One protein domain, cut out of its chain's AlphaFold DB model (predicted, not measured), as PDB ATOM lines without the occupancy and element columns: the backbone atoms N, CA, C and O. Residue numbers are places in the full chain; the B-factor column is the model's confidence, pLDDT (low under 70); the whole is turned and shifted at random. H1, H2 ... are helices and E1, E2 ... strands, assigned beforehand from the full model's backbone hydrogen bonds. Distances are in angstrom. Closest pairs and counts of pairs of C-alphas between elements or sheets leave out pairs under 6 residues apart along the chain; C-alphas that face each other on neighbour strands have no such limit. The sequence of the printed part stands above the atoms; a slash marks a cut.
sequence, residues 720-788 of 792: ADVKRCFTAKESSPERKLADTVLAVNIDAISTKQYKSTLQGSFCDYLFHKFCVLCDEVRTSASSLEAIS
ATOM      1  N   ALA A 720      88.114 -34.471 195.564       67.44
ATOM      2  CA  ALA A 720      86.905 -33.701 195.293       67.44
ATOM      3  C   ALA A 720      86.867 -32.423 196.146       67.44
ATOM      4  O   ALA A 720      86.544 -31.347 195.632       67.44
ATOM      5  N   ASP A 721      87.280 -32.513 197.407       76.12
ATOM      6  CA  ASP A 721      87.430 -31.388 198.321       76.12
ATOM      7  C   ASP A 721      88.509 -30.417 197.853       76.12
ATOM      8  O   ASP A 721      88.286 -29.203 197.871       76.12
ATOM      9  N   VAL A 722      89.636 -30.926 197.346       77.06
ATOM     10  CA  VAL A 722      90.685 -30.098 196.736       77.06
ATOM     11  C   VAL A 722      90.140 -29.343 195.520       77.06
ATOM     12  O   VAL A 722      90.319 -28.132 195.425       77.06
ATOM     13  N   LYS A 723      89.401 -29.991 194.612       81.25
ATOM     14  CA  LYS A 723      88.771 -29.296 193.470       81.25
ATOM     15  C   LYS A 723      87.773 -28.225 193.921       81.25
ATOM     16  O   LYS A 723      87.817 -27.094 193.423       81.25
ATOM     17  N   ARG A 724      86.880 -28.556 194.859       83.44
ATOM     18  CA  ARG A 724      85.895 -27.608 195.407       83.44
ATOM     19  C   ARG A 724      86.576 -26.424 196.084       83.44
ATOM     20  O   ARG A 724      86.092 -25.306 195.946       83.44
ATOM     21  N   CYS A 725      87.722 -26.647 196.725       85.50
ATOM     22  CA  CYS A 725      88.519 -25.607 197.369       85.50
ATOM     23  C   CYS A 725      88.857 -24.445 196.428       85.50
ATOM     24  O   CYS A 725      88.821 -23.306 196.874       85.50
ATOM     25  N   PHE A 726      89.124 -24.707 195.140       86.56
ATOM     26  CA  PHE A 726      89.454 -23.675 194.144       86.56
ATOM     27  C   PHE A 726      88.249 -23.099 193.399       86.56
ATOM     28  O   PHE A 726      88.361 -22.017 192.828       86.56
ATOM     29  N   THR A 727      87.133 -23.829 193.336       85.88
ATOM     30  CA  THR A 727      86.072 -23.581 192.339       85.88
ATOM     31  C   THR A 727      84.691 -23.328 192.927       85.88
ATOM     32  O   THR A 727      83.818 -22.855 192.206       85.88
ATOM     33  N   ALA A 728      84.479 -23.605 194.214       86.69
ATOM     34  CA  ALA A 728      83.204 -23.391 194.883       86.69
ATOM     35  C   ALA A 728      83.343 -22.303 195.949       86.69
ATOM     36  O   ALA A 728      84.263 -22.345 196.767       86.69
ATOM     37  N   LYS A 729      82.408 -21.345 195.950       87.44
ATOM     38  CA  LYS A 729      82.282 -20.382 197.050       87.44
ATOM     39  C   LYS A 729      81.987 -21.135 198.344       87.44
ATOM     40  O   LYS A 729      81.190 -22.071 198.347       87.44
ATOM     41  N   GLU A 730      82.632 -20.715 199.421       86.75
ATOM     42  CA  GLU A 730      82.477 -21.303 200.743       86.75
ATOM     43  C   GLU A 730      81.763 -20.303 201.651       86.75
ATOM     44  O   GLU A 730      82.177 -19.154 201.774       86.75
ATOM     45  N   SER A 731      80.663 -20.736 202.263       84.81
ATOM     46  CA  SER A 731      79.823 -19.854 203.085       84.81
ATOM     47  C   SER A 731      80.417 -19.605 204.473       84.81
ATOM     48  O   SER A 731      80.168 -18.564 205.071       84.81
ATOM     49  N   SER A 732      81.196 -20.565 204.980       83.06
ATOM     50  CA  SER A 732      81.822 -20.510 206.306       83.06
ATOM     51  C   SER A 732      83.225 -21.137 206.290       83.06
ATOM     52  O   SER A 732      83.466 -22.175 206.918       83.06
ATOM     53  N   PRO A 733      84.182 -20.536 205.558       81.31
ATOM     54  CA  PRO A 733      85.528 -21.085 205.429       81.31
ATOM     55  C   PRO A 733      86.259 -21.165 206.780       81.31
ATOM     56  O   PRO A 733      87.049 -22.082 206.991       81.31
ATOM     57  N   GLU A 734      85.944 -20.284 207.734       80.12
ATOM     58  CA  GLU A 734      86.414 -20.349 209.124       80.12
ATOM     59  C   GLU A 734      86.045 -21.675 209.789       80.12
ATOM     60  O   GLU A 734      86.881 -22.288 210.451       80.12
ATOM     61  N   ARG A 735      84.788 -22.105 209.632       79.31
ATOM     62  CA  ARG A 735      84.255 -23.306 210.280       79.31
ATOM     63  C   ARG A 735      84.892 -24.552 209.683       79.31
ATOM     64  O   ARG A 735      85.404 -25.386 210.416       79.31
ATOM     65  N   LYS A 736      84.985 -24.606 208.353       75.75
ATOM     66  CA  LYS A 736      85.689 -25.677 207.638       75.75
ATOM     67  C   LYS A 736      87.162 -25.788 208.050       75.75
ATOM     68  O   LYS A 736      87.702 -26.882 208.195       75.75
ATOM     69  N   LEU A 737      87.814 -24.651 208.286       76.69
ATOM     70  CA  LEU A 737      89.171 -24.600 208.823       76.69
ATOM     71  C   LEU A 737      89.244 -25.041 210.298       76.69
ATOM     72  O   LEU A 737      90.216 -25.680 210.702       76.69
ATOM     73  N   ALA A 738      88.237 -24.719 211.113       71.06
ATOM     74  CA  ALA A 738      88.131 -25.189 212.496       71.06
ATOM     75  C   ALA A 738      87.990 -26.724 212.572       71.06
ATOM     76  O   ALA A 738      88.553 -27.347 213.473       71.06
ATOM     77  N   ASP A 739      87.354 -27.338 211.576       67.06
ATOM     78  CA  ASP A 739      87.245 -28.797 211.449       67.06
ATOM     79  C   ASP A 739      88.531 -29.454 210.890       67.06
ATOM     80  O   ASP A 739      88.708 -30.671 210.963       67.06
ATOM     81  N   THR A 740      89.474 -28.664 210.360       63.41
ATOM     82  CA  THR A 740      90.768 -29.153 209.852       63.41
ATOM     83  C   THR A 740      91.773 -29.314 210.991       63.41
ATOM     84  O   THR A 740      91.965 -28.397 211.781       63.41
ATOM     85  N   VAL A 741      92.451 -30.462 211.086       69.94
ATOM     86  CA  VAL A 741      93.154 -30.830 212.328       69.94
ATOM     87  C   VAL A 741      94.527 -30.148 212.489       69.94
ATOM     88  O   VAL A 741      94.761 -29.595 213.561       69.94
ATOM     89  N   LEU A 742      95.397 -30.099 211.463       72.56
ATOM     90  CA  LEU A 742      96.748 -29.489 211.570       72.56
ATOM     91  C   LEU A 742      97.296 -28.877 210.266       72.56
ATOM     92  O   LEU A 742      97.837 -27.771 210.274       72.56
ATOM     93  N   ALA A 743      97.144 -29.566 209.135       76.44
ATOM     94  CA  ALA A 743      97.563 -29.079 207.823       76.44
ATOM     95  C   ALA A 743      96.627 -29.577 206.723       76.44
ATOM     96  O   ALA A 743      95.853 -30.513 206.924       76.44
ATOM     97  N   VAL A 744      96.749 -28.968 205.548       78.88
ATOM     98  CA  VAL A 744      95.972 -29.292 204.353       78.88
ATOM     99  C   VAL A 744      96.898 -29.806 203.253       78.88
ATOM    100  O   VAL A 744      97.955 -29.230 202.995       78.88
ATOM    101  N   ASN A 745      96.490 -30.887 202.585       79.38
ATOM    102  CA  ASN A 745      97.120 -31.344 201.348       79.38
ATOM    103  C   ASN A 745      96.430 -30.716 200.140       79.38
ATOM    104  O   ASN A 745      95.221 -30.880 199.983       79.38
ATOM    105  N   ILE A 746      97.192 -30.057 199.273       79.75
ATOM    106  CA  ILE A 746      96.692 -29.547 197.995       79.75
ATOM    107  C   ILE A 746      97.597 -30.109 196.902       79.75
ATOM    108  O   ILE A 746      98.577 -29.478 196.507       79.75
ATOM    109  N   ASP A 747      97.305 -31.334 196.466       72.69
ATOM    110  CA  ASP A 747      98.219 -32.107 195.632       72.69
ATOM    111  C   ASP A 747      98.459 -31.466 194.254       72.69
ATOM    112  O   ASP A 747      97.598 -30.810 193.658       72.69
ATOM    113  N   ALA A 748      99.670 -31.658 193.731       70.88
ATOM    114  CA  ALA A 748     100.112 -31.056 192.478       70.88
ATOM    115  C   ALA A 748      99.316 -31.530 191.255       70.88
ATOM    116  O   ALA A 748      99.143 -30.774 190.296       70.88
ATOM    117  N   ILE A 749      98.884 -32.793 191.274       73.25
ATOM    118  CA  ILE A 749      98.336 -33.495 190.113       73.25
ATOM    119  C   ILE A 749      96.909 -33.012 189.864       73.25
ATOM    120  O   ILE A 749      96.614 -32.504 188.782       73.25
ATOM    121  N   SER A 750      96.049 -33.080 190.882       71.75
ATOM    122  CA  SER A 750      94.648 -32.657 190.812       71.75
ATOM    123  C   SER A 750      94.497 -31.144 190.625       71.75
ATOM    124  O   SER A 750      93.486 -30.674 190.094       71.75
ATOM    125  N   THR A 751      95.519 -30.366 191.007       74.06
ATOM    126  CA  THR A 751      95.479 -28.898 190.949       74.06
ATOM    127  C   THR A 751      96.315 -28.269 189.844       74.06
ATOM    128  O   THR A 751      96.380 -27.036 189.754       74.06
ATOM    129  N   LYS A 752      96.941 -29.069 188.966       77.75
ATOM    130  CA  LYS A 752      97.843 -28.571 187.910       77.75
ATOM    131  C   LYS A 752      97.196 -27.496 187.029       77.75
ATOM    132  O   LYS A 752      97.892 -26.563 186.626       77.75
ATOM    133  N   GLN A 753      95.894 -27.632 186.772       79.38
ATOM    134  CA  GLN A 753      95.092 -26.753 185.916       79.38
ATOM    135  C   GLN A 753      94.743 -25.394 186.537       79.38
ATOM    136  O   GLN A 753      94.521 -24.439 185.803       79.38
ATOM    137  N   TYR A 754      94.710 -25.273 187.869       80.75
ATOM    138  CA  TYR A 754      94.334 -24.013 188.515       80.75
ATOM    139  C   TYR A 754      95.516 -23.052 188.536       80.75
ATOM    140  O   TYR A 754      96.599 -23.403 189.018       80.75
ATOM    141  N   LYS A 755      95.312 -21.824 188.062       79.69
ATOM    142  CA  LYS A 755      96.315 -20.745 188.109       79.69
ATOM    143  C   LYS A 755      96.031 -19.732 189.224       79.69
ATOM    144  O   LYS A 755      96.980 -19.152 189.764       79.69
ATOM    145  N   SER A 756      94.763 -19.591 189.608       83.06
ATOM    146  CA  SER A 756      94.241 -18.744 190.691       83.06
ATOM    147  C   SER A 756      93.150 -19.474 191.484       83.06
ATOM    148  O   SER A 756      92.774 -20.600 191.154       83.06
ATOM    149  N   THR A 757      92.664 -18.849 192.554       87.12
ATOM    150  CA  THR A 757      91.488 -19.268 193.325       87.12
ATOM    151  C   THR A 757      90.244 -18.494 192.900       87.12
ATOM    152  O   THR A 757      90.327 -17.321 192.539       87.12
ATOM    153  N   LEU A 758      89.066 -19.122 192.962       86.25
ATOM    154  CA  LEU A 758      87.800 -18.394 192.868       86.25
ATOM    155  C   LEU A 758      87.616 -17.519 194.111       86.25
ATOM    156  O   LEU A 758      87.717 -18.021 195.230       86.25
ATOM    157  N   GLN A 759      87.277 -16.247 193.919       84.06
ATOM    158  CA  GLN A 759      86.986 -15.326 195.014       84.06
ATOM    159  C   GLN A 759      85.916 -15.878 195.972       84.06
ATOM    160  O   GLN A 759      84.819 -16.264 195.552       84.06
ATOM    161  N   GLY A 760      86.235 -15.898 197.268       82.00
ATOM    162  CA  GLY A 760      85.351 -16.420 198.316       82.00
ATOM    163  C   GLY A 760      85.280 -17.949 198.385       82.00
ATOM    164  O   GLY A 760      84.411 -18.490 199.063       82.00
ATOM    165  N   SER A 761      86.157 -18.666 197.679       88.56
ATOM    166  CA  SER A 761      86.343 -20.108 197.870       88.56
ATOM    167  C   SER A 761      87.178 -20.421 199.117       88.56
ATOM    168  O   SER A 761      87.831 -19.548 199.689       88.56
ATOM    169  N   PHE A 762      87.195 -21.686 199.545       87.56
ATOM    170  CA  PHE A 762      87.988 -22.086 200.713       87.56
ATOM    171  C   PHE A 762      89.498 -21.887 200.498       87.56
ATOM    172  O   PHE A 762      90.182 -21.408 201.396       87.56
ATOM    173  N   CYS A 763      90.027 -22.190 199.307       87.88
ATOM    174  CA  CYS A 763      91.448 -21.979 199.015       87.88
ATOM    175  C   CYS A 763      91.781 -20.491 198.913       87.88
ATOM    176  O   CYS A 763      92.857 -20.080 199.340       87.88
ATOM    177  N   ASP A 764      90.859 -19.681 198.382       87.38
ATOM    178  CA  ASP A 764      90.998 -18.225 198.381       87.38
ATOM    179  C   ASP A 764      91.161 -17.708 199.812       87.38
ATOM    180  O   ASP A 764      92.135 -17.026 200.120       87.38
ATOM    181  N   TYR A 765      90.283 -18.141 200.716       87.81
ATOM    182  CA  TYR A 765      90.381 -17.821 202.133       87.81
ATOM    183  C   TYR A 765      91.706 -18.281 202.759       87.81
ATOM    184  O   TYR A 765      92.400 -17.482 203.386       87.81
ATOM    185  N   LEU A 766      92.088 -19.550 202.567       88.56
ATOM    186  CA  LEU A 766      93.316 -20.119 203.130       88.56
ATOM    187  C   LEU A 766      94.562 -19.331 202.712       88.56
ATOM    188  O   LEU A 766      95.361 -18.939 203.564       88.56
ATOM    189  N   PHE A 767      94.728 -19.083 201.410       88.44
ATOM    190  CA  PHE A 767      95.932 -18.439 200.888       88.44
ATOM    191  C   PHE A 767      96.023 -16.951 201.243       88.44
ATOM    192  O   PHE A 767      97.140 -16.455 201.384       88.44
ATOM    193  N   HIS A 768      94.899 -16.256 201.452       86.31
ATOM    194  CA  HIS A 768      94.907 -14.888 201.993       86.31
ATOM    195  C   HIS A 768      95.117 -14.842 203.504       86.31
ATOM    196  O   HIS A 768      95.710 -13.894 204.017       86.31
ATOM    197  N   LYS A 769      94.628 -15.836 204.247       87.69
ATOM    198  CA  LYS A 769      94.714 -15.818 205.709       87.69
ATOM    199  C   LYS A 769      96.146 -16.026 206.200       87.69
ATOM    200  O   LYS A 769      96.601 -15.297 207.085       87.69
ATOM    201  N   PHE A 770      96.850 -16.985 205.599       90.75
ATOM    202  CA  PHE A 770      98.134 -17.507 206.084       90.75
ATOM    203  C   PHE A 770      99.340 -17.138 205.206       90.75
ATOM    204  O   PHE A 770     100.387 -17.775 205.265       90.75
ATOM    205  N   CYS A 771      99.218 -16.099 204.381       90.75
ATOM    206  CA  CYS A 771     100.335 -15.558 203.607       90.75
ATOM    207  C   CYS A 771     101.296 -14.735 204.468       90.75
ATOM    208  O   CYS A 771     100.849 -14.036 205.380       90.75
ATOM    209  N   VAL A 772     102.584 -14.738 204.105       93.56
ATOM    210  CA  VAL A 772     103.551 -13.722 204.543       93.56
ATOM    211  C   VAL A 772     103.647 -12.605 203.506       93.56
ATOM    212  O   VAL A 772     103.502 -11.435 203.841       93.56
ATOM    213  N   LEU A 773     103.797 -12.969 202.234       91.62
ATOM    214  CA  LEU A 773     103.883 -12.070 201.083       91.62
ATOM    215  C   LEU A 773     102.529 -12.067 200.362       91.62
ATOM    216  O   LEU A 773     102.316 -12.761 199.364       91.62
ATOM    217  N   CYS A 774     101.541 -11.408 200.962       85.94
ATOM    218  CA  CYS A 774     100.125 -11.513 200.579       85.94
ATOM    219  C   CYS A 774      99.767 -10.897 199.216       85.94
ATOM    220  O   CYS A 774      98.685 -11.138 198.689       85.94
ATOM    221  N   ASP A 775     100.681 -10.144 198.623       81.31
ATOM    222  CA  ASP A 775     100.551  -9.496 197.322       81.31
ATOM    223  C   ASP A 775     100.603 -10.471 196.129       81.31
ATOM    224  O   ASP A 775     100.222 -10.107 195.012       81.31
ATOM    225  N   GLU A 776     101.049 -11.713 196.352       75.94
ATOM    226  CA  GLU A 776     101.126 -12.759 195.322       75.94
ATOM    227  C   GLU A 776      99.894 -13.672 195.242       75.94
ATOM    228  O   GLU A 776      99.828 -14.521 194.344       75.94
ATOM    229  N   VAL A 777      98.916 -13.528 196.143       77.81
ATOM    230  CA  VAL A 777      97.721 -14.381 196.116       77.81
ATOM    231  C   VAL A 777      96.900 -14.057 194.864       77.81
ATOM    232  O   VAL A 777      96.531 -12.910 194.603       77.81
ATOM    233  N   ARG A 778      96.672 -15.077 194.029       78.69
ATOM    234  CA  ARG A 778      95.985 -14.928 192.742       78.69
ATOM    235  C   ARG A 778      94.519 -15.316 192.884       78.69
ATOM    236  O   ARG A 778      94.233 -16.500 193.026       78.69
ATOM    237  N   THR A 779      93.627 -14.342 192.727       78.06
ATOM    238  CA  THR A 779      92.165 -14.516 192.770       78.06
ATOM    239  C   THR A 779      91.524 -14.135 191.443       78.06
ATOM    240  O   THR A 779      91.926 -13.155 190.816       78.06
ATOM    241  N   SER A 780      90.520 -14.904 191.034       78.75
ATOM    242  CA  SER A 780      89.693 -14.690 189.841       78.75
ATOM    243  C   SER A 780      88.221 -14.518 190.215       78.75
ATOM    244  O   SER A 780      87.758 -15.089 191.208       78.75
ATOM    245  N   ALA A 781      87.482 -13.766 189.398       74.75
ATOM    246  CA  ALA A 781      86.064 -13.491 189.623       74.75
ATOM    247  C   ALA A 781      85.175 -14.676 189.208       74.75
ATOM    248  O   ALA A 781      84.089 -14.859 189.764       74.75
ATOM    249  N   SER A 782      85.644 -15.507 188.269       73.94
ATOM    250  CA  SER A 782      84.944 -16.716 187.824       73.94
ATOM    251  C   SER A 782      85.787 -17.990 187.950       73.94
ATOM    252  O   SER A 782      87.018 -17.969 187.991       73.94
ATOM    253  N   SER A 783      85.108 -19.140 188.014       68.31
ATOM    254  CA  SER A 783      85.753 -20.458 188.066       68.31
ATOM    255  C   SER A 783      86.414 -20.837 186.739       68.31
ATOM    256  O   SER A 783      87.391 -21.581 186.740       68.31
ATOM    257  N   LEU A 784      85.896 -20.324 185.617       67.94
ATOM    258  CA  LEU A 784      86.500 -20.494 184.296       67.94
ATOM    259  C   LEU A 784      87.830 -19.748 184.228       67.94
ATOM    260  O   LEU A 784      88.829 -20.368 183.897       67.94
ATOM    261  N   GLU A 785      87.887 -18.487 184.663       65.56
ATOM    262  CA  GLU A 785      89.142 -17.726 184.773       65.56
ATOM    263  C   GLU A 785      90.169 -18.399 185.698       65.56
ATOM    264  O   GLU A 785      91.367 -18.363 185.422       65.56
ATOM    265  N   ALA A 786      89.713 -19.074 186.762       59.66
ATOM    266  CA  ALA A 786      90.599 -19.813 187.666       59.66
ATOM    267  C   ALA A 786      91.374 -20.949 186.968       59.66
ATOM    268  O   ALA A 786      92.485 -21.304 187.383       59.66
ATOM    269  N   ILE A 787      90.784 -21.505 185.905       64.56
ATOM    270  CA  ILE A 787      91.346 -22.557 185.048       64.56
ATOM    271  C   ILE A 787      92.033 -21.933 183.817       64.56
ATOM    272  O   ILE A 787      93.117 -22.361 183.419       64.56
ATOM    273  N   SER A 788      91.442 -20.883 183.242       55.72
ATOM    274  CA  SER A 788      91.906 -20.164 182.057       55.72
ATOM    275  C   SER A 788      92.200 -18.690 182.370       55.72
ATOM    276  O   SER A 788      91.369 -17.814 182.142       55.72
TER     277      SER A 788
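AT A GLANCE: This is residues 720 to 788 of the 792 residues of an uncharacterized protein of Hondaea fermentalgiana (UniProt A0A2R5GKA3). Four short helices are set among long loops: H1 and H3 lie nearest the middle and meet at a corner, the last part of H1 by the first residue of H3, while H2 and H4 lie near opposite ends of the longest axis. The one short strand, E1, runs off to one side, and two long loops, residues 746 to 761 and 770 to 782, join E1 to H3 and H3 to H4; residues 738 to 743 and 769 to 775 stick out. The printed part has 69 residues, with the order H1, H2, E1, H3, H4 along the chain. Its class is mostly helix, though under half of the residues are in named elements. The whole is compact, with a radius of gyration of the C-alphas of 11.4 A and spans of 32 by 27 by 23 A.

IN THESE COORDINATES: H1 covers residues 720 to 727, 10.6 A from first to last C-alpha, and begins at C-alpha 720 (86.905, -33.701, 195.293). H2 covers residues 733 to 738, 8.6 A long. E1 covers residues 743 to 745. H3 covers residues 762 to 769, 10.5 A long, and begins at C-alpha 762 (87.988, -22.086, 200.713). H4 covers residues 783 to 787 and ends at C-alpha 787 (91.346, -22.557, 185.048).

HOW THE PARTS SIT: H1 and H3 touch, the closest C-alphas being those of Cys 725 and Phe 762, 4.9 A apart. They run the same way at a steep tilt of 64 degrees. H1 also touches H4, with the C-alphas of Thr 727 and Ser 783 closest at 5.3 A. H2 and H3 are close but not clearly touching, about perpendicular at 80 degrees; their closest C-alphas are those of Pro 733 and Phe 762, 5.4 A apart. E1 pairs with no named strand, and is only just apart from H1, the closest C-alphas being 8.0 A from each other. H2 and H4 are apart. Outside the named elements, residues 757 to 758 pair with residues 779 to 780, parallel. Each O i to N i+4 pair is within hydrogen-bond range in H2, H3 and H4, and 3 of 4 are in H1.

THE WHOLE: The two C-alphas farthest apart are those of Val 741 and Ser 788, 32.1 A. The printed part has no cut. The links from H1 to H2 and from H2 to E1 are tight; those from E1 to H3 and from H3 to H4 are long, with 16 and 13 residues. The mean pLDDT of the printed part is 79.3, and it is under 70 at residue 720, residues 739 to 741 and residues 783 to 788, of which 783 to 787 belong to H4.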